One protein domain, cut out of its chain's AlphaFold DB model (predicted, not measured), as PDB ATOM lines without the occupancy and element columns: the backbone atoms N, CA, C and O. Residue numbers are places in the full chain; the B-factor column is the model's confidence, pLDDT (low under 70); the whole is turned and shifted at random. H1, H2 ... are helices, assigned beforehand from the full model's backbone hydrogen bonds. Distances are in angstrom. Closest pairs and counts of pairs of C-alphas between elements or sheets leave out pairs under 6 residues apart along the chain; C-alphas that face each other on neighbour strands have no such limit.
ATOM      1  N   THR A   2     155.126 215.454 184.641       41.97
ATOM      2  CA  THR A   2     156.472 215.275 185.205       41.97
ATOM      3  C   THR A   2     157.538 215.309 184.111       41.97
ATOM      4  O   THR A   2     157.297 214.789 183.029       41.97
ATOM      5  N   GLU A   3     158.712 215.866 184.422       40.06
ATOM      6  CA  GLU A   3     159.912 216.100 183.582       40.06
ATOM      7  C   GLU A   3     160.533 214.857 182.890       40.06
ATOM      8  O   GLU A   3     161.679 214.882 182.448       40.06
ATOM      9  N   LEU A   4     159.802 213.748 182.788       46.06
ATOM     10  CA  LEU A   4     160.246 212.485 182.199       46.06
ATOM     11  C   LEU A   4     160.042 212.387 180.678       46.06
ATOM     12  O   LEU A   4     160.590 211.474 180.071       46.06
ATOM     13  N   GLU A   5     159.311 213.308 180.046       42.72
ATOM     14  CA  GLU A   5     158.938 213.182 178.623       42.72
ATOM     15  C   GLU A   5     159.949 213.779 177.620       42.72
ATOM     16  O   GLU A   5     159.757 213.629 176.417       42.72
ATOM     17  N   CYS A   6     161.049 214.404 178.068       43.03
ATOM     18  CA  CYS A   6     162.007 215.076 177.165       43.03
ATOM     19  C   CYS A   6     163.493 214.732 177.378       43.03
ATOM     20  O   CYS A   6     164.354 215.399 176.807       43.03
ATOM     21  N   ALA A   7     163.828 213.718 178.177       47.31
ATOM     22  CA  ALA A   7     165.221 213.288 178.301       47.31
ATOM     23  C   ALA A   7     165.647 212.467 177.063       47.31
ATOM     24  O   ALA A   7     164.862 211.635 176.597       47.31
ATOM     25  N   PRO A   8     166.871 212.657 176.528       63.34
ATOM     26  CA  PRO A   8     167.432 211.773 175.511       63.34
ATOM     27  C   PRO A   8     167.308 210.311 175.957       63.34
ATOM     28  O   PRO A   8     167.489 210.007 177.136       63.34
ATOM     29  N   ALA A   9     167.014 209.395 175.033       68.50
ATOM     30  CA  ALA A   9     166.803 207.978 175.356       68.50
ATOM     31  C   ALA A   9     167.961 207.365 176.176       68.50
ATOM     32  O   ALA A   9     167.729 206.537 177.059       68.50
ATOM     33  N   ASP A  10     169.189 207.837 175.946       73.31
ATOM     34  CA  ASP A  10     170.389 207.414 176.672       73.31
ATOM     35  C   ASP A  10     170.424 207.903 178.136       73.31
ATOM     36  O   ASP A  10     170.871 207.166 179.016       73.31
ATOM     37  N   ASP A  11     169.875 209.085 178.441       79.31
ATOM     38  CA  ASP A  11     169.789 209.608 179.814       79.31
ATOM     39  C   ASP A  11     168.763 208.834 180.651       79.31
ATOM     40  O   ASP A  11     168.976 208.570 181.839       79.31
ATOM     41  N   LEU A  12     167.646 208.428 180.036       82.50
ATOM     42  CA  LEU A  12     166.647 207.568 180.682       82.50
ATOM     43  C   LEU A  12     167.205 206.164 180.937       82.50
ATOM     44  O   LEU A  12     167.011 205.607 182.022       82.50
ATOM     45  N   LEU A  13     167.944 205.613 179.972       85.44
ATOM     46  CA  LEU A  13     168.623 204.327 180.100       85.44
ATOM     47  C   LEU A  13     169.664 204.342 181.231       85.44
ATOM     48  O   LEU A  13     169.684 203.428 182.058       85.44
ATOM     49  N   ALA A  14     170.491 205.389 181.309       84.94
ATOM     50  CA  ALA A  14     171.494 205.546 182.360       84.94
ATOM     51  C   ALA A  14     170.861 205.664 183.755       84.94
ATOM     52  O   ALA A  14     171.313 204.998 184.692       84.94
ATOM     53  N   LYS A  15     169.774 206.438 183.896       86.12
ATOM     54  CA  LYS A  15     169.005 206.529 185.151       86.12
ATOM     55  C   LYS A  15     168.411 205.177 185.552       86.12
ATOM     56  O   LYS A  15     168.526 204.779 186.710       86.12
ATOM     57  N   ARG A  16     167.831 204.439 184.596       85.12
ATOM     58  CA  ARG A  16     167.271 203.096 184.834       85.12
ATOM     59  C   ARG A  16     168.346 202.105 185.279       85.12
ATOM     60  O   ARG A  16     168.142 201.370 186.241       85.12
ATOM     61  N   TYR A  17     169.504 202.122 184.625       87.81
ATOM     62  CA  TYR A  17     170.664 201.323 185.015       87.81
ATOM     63  C   TYR A  17     171.112 201.620 186.452       87.81
ATOM     64  O   TYR A  17     171.241 200.696 187.256       87.81
ATOM     65  N   GLN A  18     171.295 202.898 186.799       87.00
ATOM     66  CA  GLN A  18     171.712 203.310 188.142       87.00
ATOM     67  C   GLN A  18     170.710 202.876 189.218       87.00
ATOM     68  O   GLN A  18     171.126 202.373 190.261       87.00
ATOM     69  N   ALA A  19     169.406 203.013 188.954       86.38
ATOM     70  CA  ALA A  19     168.357 202.592 189.880       86.38
ATOM     71  C   ALA A  19     168.415 201.084 190.168       86.38
ATOM     72  O   ALA A  19     168.387 200.673 191.329       86.38
ATOM     73  N   ILE A  20     168.570 200.260 189.125       85.31
ATOM     74  CA  ILE A  20     168.663 198.801 189.272       85.31
ATOM     75  C   ILE A  20     169.919 198.415 190.062       85.31
ATOM     76  O   ILE A  20     169.830 197.631 191.009       85.31
ATOM     77  N   VAL A  21     171.080 198.988 189.732       83.56
ATOM     78  CA  VAL A  21     172.337 198.688 190.437       83.56
ATOM     79  C   VAL A  21     172.252 199.067 191.917       83.56
ATOM     80  O   VAL A  21     172.596 198.251 192.773       83.56
ATOM     81  N   ALA A  22     171.728 200.258 192.222       83.31
ATOM     82  CA  ALA A  22     171.544 200.719 193.594       83.31
ATOM     83  C   ALA A  22     170.586 199.810 194.382       83.31
ATOM     84  O   ALA A  22     170.897 199.420 195.505       83.31
ATOM     85  N   SER A  23     169.459 199.406 193.778       81.25
ATOM     86  CA  SER A  23     168.503 198.484 194.414       81.25
ATOM     87  C   SER A  23     169.080 197.089 194.677       81.25
ATOM     88  O   SER A  23     168.640 196.398 195.591       81.25
ATOM     89  N   SER A  24     170.107 196.701 193.916       74.50
ATOM     90  CA  SER A  24     170.820 195.428 194.063       74.50
ATOM     91  C   SER A  24     171.978 195.505 195.070       74.50
ATOM     92  O   SER A  24     172.717 194.535 195.221       74.50
ATOM     93  N   GLY A  25     172.184 196.660 195.721       73.75
ATOM     94  CA  GLY A  25     173.304 196.899 196.639       73.75
ATOM     95  C   GLY A  25     174.675 196.978 195.956       73.75
ATOM     96  O   GLY A  25     175.698 196.856 196.627       73.75
ATOM     97  N   GLY A  26     174.710 197.143 194.630       74.12
ATOM     98  CA  GLY A  26     175.937 197.190 193.838       74.12
ATOM     99  C   GLY A  26     176.461 198.607 193.604       74.12
ATOM    100  O   GLY A  26     175.798 199.603 193.891       74.12
ATOM    101  N   LEU A  27     177.655 198.691 193.014       76.44
ATOM    102  CA  LEU A  27     178.211 199.934 192.482       76.44
ATOM    103  C   LEU A  27     178.165 199.915 190.950       76.44
ATOM    104  O   LEU A  27     178.484 198.886 190.344       76.44
ATOM    105  N   PRO A  28     177.778 201.027 190.301       75.56
ATOM    106  CA  PRO A  28     177.773 201.101 188.851       75.56
ATOM    107  C   PRO A  28     179.197 200.964 188.314       75.56
ATOM    108  O   PRO A  28     180.172 201.393 188.933       75.56
ATOM    109  N   ASN A  29     179.317 200.368 187.132       77.25
ATOM    110  CA  ASN A  29     180.604 200.238 186.475       77.25
ATOM    111  C   ASN A  29     181.120 201.634 186.093       77.25
ATOM    112  O   ASN A  29     180.379 202.438 185.528       77.25
ATOM    113  N   HIS A  30     182.402 201.894 186.362       74.81
ATOM    114  CA  HIS A  30     183.086 203.129 185.967       74.81
ATOM    115  C   HIS A  30     183.054 203.361 184.443       74.81
ATOM    116  O   HIS A  30     183.164 204.497 183.993       74.81
ATOM    117  N   LEU A  31     182.862 202.297 183.652       78.94
ATOM    118  CA  LEU A  31     182.574 202.348 182.220       78.94
ATOM    119  C   LEU A  31     181.258 201.609 181.942       78.94
ATOM    120  O   LEU A  31     181.219 200.378 181.951       78.94
ATOM    121  N   GLN A  32     180.178 202.350 181.673       76.06
ATOM    122  CA  GLN A  32     178.831 201.787 181.476       76.06
ATOM    123  C   GLN A  32     178.788 200.731 180.361       76.06
ATOM    124  O   GLN A  32     178.212 199.663 180.551       76.06
ATOM    125  N   ASP A  33     179.496 200.948 179.250       75.81
ATOM    126  CA  ASP A  33     179.575 199.989 178.137       75.81
ATOM    127  C   ASP A  33     180.305 198.680 178.480       75.81
ATOM    128  O   ASP A  33     180.277 197.729 177.691       75.81
ATOM    129  N   LYS A  34     180.957 198.591 179.646       78.44
ATOM    130  CA  LYS A  34     181.514 197.340 180.185       78.44
ATOM    131  C   LYS A  34     180.547 196.612 181.124       78.44
ATOM    132  O   LYS A  34     180.874 195.522 181.586       78.44
ATOM    133  N   SER A  35     179.371 197.175 181.404       81.94
ATOM    134  CA  SER A  35     178.348 196.520 182.217       81.94
ATOM    135  C   SER A  35     177.436 195.638 181.365       81.94
ATOM    136  O   SER A  35     176.824 196.106 180.403       81.94
ATOM    137  N   ALA A  36     177.301 194.367 181.755       82.75
ATOM    138  CA  ALA A  36     176.385 193.430 181.105       82.75
ATOM    139  C   ALA A  36     174.927 193.895 181.228       82.75
ATOM    140  O   ALA A  36     174.211 193.934 180.228       82.75
ATOM    141  N   LEU A  37     174.515 194.342 182.421       86.50
ATOM    142  CA  LEU A  37     173.198 194.937 182.654       86.50
ATOM    143  C   LEU A  37     172.953 196.168 181.763       86.50
ATOM    144  O   LEU A  37     171.898 196.257 181.142       86.50
ATOM    145  N   PHE A  38     173.909 197.097 181.650       86.62
ATOM    146  CA  PHE A  38     173.723 198.283 180.802       86.62
ATOM    147  C   PHE A  38     173.561 197.909 179.322       86.62
ATOM    148  O   PHE A  38     172.604 198.350 178.685       86.62
ATOM    149  N   ARG A  39     174.429 197.035 178.782       85.19
ATOM    150  CA  ARG A  39     174.290 196.545 177.394       85.19
ATOM    151  C   ARG A  39     172.958 195.845 177.163       85.19
ATOM    152  O   ARG A  39     172.339 196.029 176.118       85.19
ATOM    153  N   ARG A  40     172.508 195.065 178.141       87.69
ATOM    154  CA  ARG A  40     171.232 194.359 178.086       87.69
ATOM    155  C   ARG A  40     170.044 195.318 178.021       87.69
ATOM    156  O   ARG A  40     169.190 195.163 177.153       87.69
ATOM    157  N   LEU A  41     170.016 196.320 178.899       87.94
ATOM    158  CA  LEU A  41     168.970 197.342 178.897       87.94
ATOM    159  C   LEU A  41     168.996 198.160 177.596       87.94
ATOM    160  O   LEU A  41     167.939 198.445 177.038       87.94
ATOM    161  N   LYS A  42     170.192 198.468 177.070       88.12
ATOM    162  CA  LYS A  42     170.376 199.137 175.771       88.12
ATOM    163  C   LYS A  42     169.788 198.330 174.609       88.12
ATOM    164  O   LYS A  42     169.255 198.911 173.672       88.12
ATOM    165  N   ALA A  43     169.845 197.002 174.689       85.88
ATOM    166  CA  ALA A  43     169.221 196.089 173.731       85.88
ATOM    167  C   ALA A  43     167.702 195.899 173.948       85.88
ATOM    168  O   ALA A  43     167.086 195.090 173.258       85.88
ATOM    169  N   GLY A  44     167.087 196.606 174.905       86.75
ATOM    170  CA  GLY A  44     165.653 196.518 175.203       86.75
ATOM    171  C   GLY A  44     165.242 195.300 176.040       86.75
ATOM    172  O   GLY A  44     164.051 195.036 176.192       86.75
ATOM    173  N   LEU A  45     166.198 194.554 176.599       88.12
ATOM    174  CA  LEU A  45     165.930 193.345 177.383       88.12
ATOM    175  C   LEU A  45     165.739 193.666 178.875       88.12
ATOM    176  O   LEU A  45     166.430 194.516 179.438       88.12
ATOM    177  N   LYS A  46     164.822 192.949 179.545       88.25
ATOM    178  CA  LYS A  46     164.534 193.124 180.984       88.25
ATOM    179  C   LYS A  46     165.655 192.567 181.866       88.25
ATOM    180  O   LYS A  46     166.228 191.522 181.558       88.25
ATOM    181  N   ALA A  47     165.946 193.231 182.981       87.12
ATOM    182  CA  ALA A  47     166.897 192.756 183.986       87.12
ATOM    183  C   ALA A  47     166.359 191.534 184.759       87.12
ATOM    184  O   ALA A  47     165.150 191.368 184.878       87.12
ATOM    185  N   LEU A  48     167.255 190.690 185.282       86.62
ATOM    186  CA  LEU A  48     166.913 189.551 186.146       86.62
ATOM    187  C   LEU A  48     166.704 190.008 187.597       86.62
ATOM    188  O   LEU A  48     167.278 191.015 188.010       86.62
ATOM    189  N   VAL A  49     165.913 189.254 188.363       83.12
ATOM    190  CA  VAL A  49     165.458 189.637 189.714       83.12
ATOM    191  C   VAL A  49     166.470 189.407 190.854       83.12
ATOM    192  O   VAL A  49     166.378 190.099 191.864       83.12
ATOM    193  N   ILE A  50     167.458 188.505 190.728       72.12
ATOM    194  CA  ILE A  50     168.401 188.182 191.827       72.12
ATOM    195  C   ILE A  50     169.859 188.294 191.399       72.12
ATOM    196  O   ILE A  50     170.282 187.603 190.474       72.12
ATOM    197  N   PRO A  51     170.623 189.121 192.132       68.00
ATOM    198  CA  PRO A  51     170.909 190.456 191.629       68.00
ATOM    199  C   PRO A  51     171.366 190.401 190.158       68.00
ATOM    200  O   PRO A  51     172.182 189.550 189.792       68.00
ATOM    201  N   PRO A  52     170.863 191.294 189.291       66.88
ATOM    202  CA  PRO A  52     171.175 191.265 187.874       66.88
ATOM    203  C   PRO A  52     172.695 191.307 187.642       66.88
ATOM    204  O   PRO A  52     173.378 192.158 188.223       66.88
ATOM    205  N   PRO A  53     173.230 190.441 186.765       69.25
ATOM    206  CA  PRO A  53     174.658 190.396 186.476       69.25
ATOM    207  C   PRO A  53     175.166 191.750 185.966       69.25
ATOM    208  O   PRO A  53     174.829 192.204 184.870       69.25
ATOM    209  N   CYS A  54     175.955 192.440 186.791       70.81
ATOM    210  CA  CYS A  54     176.452 193.781 186.478       70.81
ATOM    211  C   CYS A  54     177.708 193.750 185.596       70.81
ATOM    212  O   CYS A  54     177.974 194.717 184.874       70.81
ATOM    213  N   SER A  55     178.452 192.648 185.621       66.75
ATOM    214  CA  SER A  55     179.628 192.362 184.800       66.75
ATOM    215  C   SER A  55     179.332 191.247 183.793       66.75
ATOM    216  O   SER A  55     178.354 190.516 183.919       66.75
ATOM    217  N   PHE A  56     180.206 191.096 182.797       60.44
ATOM    218  CA  PHE A  56     180.247 189.897 181.944       60.44
ATOM    219  C   PHE A  56     180.858 188.683 182.668       60.44
ATOM    220  O   PHE A  56     181.144 187.675 182.035       60.44
ATOM    221  N   SER A  57     181.081 188.786 183.981       53.34
ATOM    222  CA  SER A  57     181.504 187.685 184.844       53.34
ATOM    223  C   SER A  57     180.314 187.162 185.663       53.34
ATOM    224  O   SER A  57     179.365 187.891 185.939       53.34
TER     225      SER A  57
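AT A GLANCE: This is residues 2 to 57 of the 278 residues of an uncharacterized protein of Pseudomonas saponiphila (UniProt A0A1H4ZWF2). Little regular structure is present: a long helix, H1, and a short one, H2, folded back on part of it, make a helical hairpin, with long loops at residues 24 to 35 and 43 to 57. The printed part has 56 residues with two named helices, H1 then H2, and no named strand; the class is all helix, with 22 residues in named elements. The whole is compact, with a radius of gyration of the C-alphas of 11.2 A, yet elongated, spanning 35 by 21 by 20 A.

HOW THE PARTS SIT: H1, residues 9 to 23, touches H2, residues 36 to 42, with residues 13 to 17 alone. Their closest C-alphas, of Tyr 17 and Phe 38, are 6.0 A apart. The hairpin's helices run opposite ways at a tilt of 36 degrees, only just steep. In H1 and H2 every O i to N i+4 pair is within hydrogen-bond range.

IN THESE COORDINATES: H1 begins at C-alpha 9 (166.803, 207.978, 175.356) and is 21.4 A long. H2 ends at C-alpha 42 (170.376, 199.137, 175.771).

THE WHOLE: The C-alphas farthest apart, of Thr 2 and Ser 57, are 37.3 A apart. The printed part has no cut, and the H1 to H2 link is long. pLDDT is under 70 at residues 2 to 9, 51 to 53 and 55 to 57.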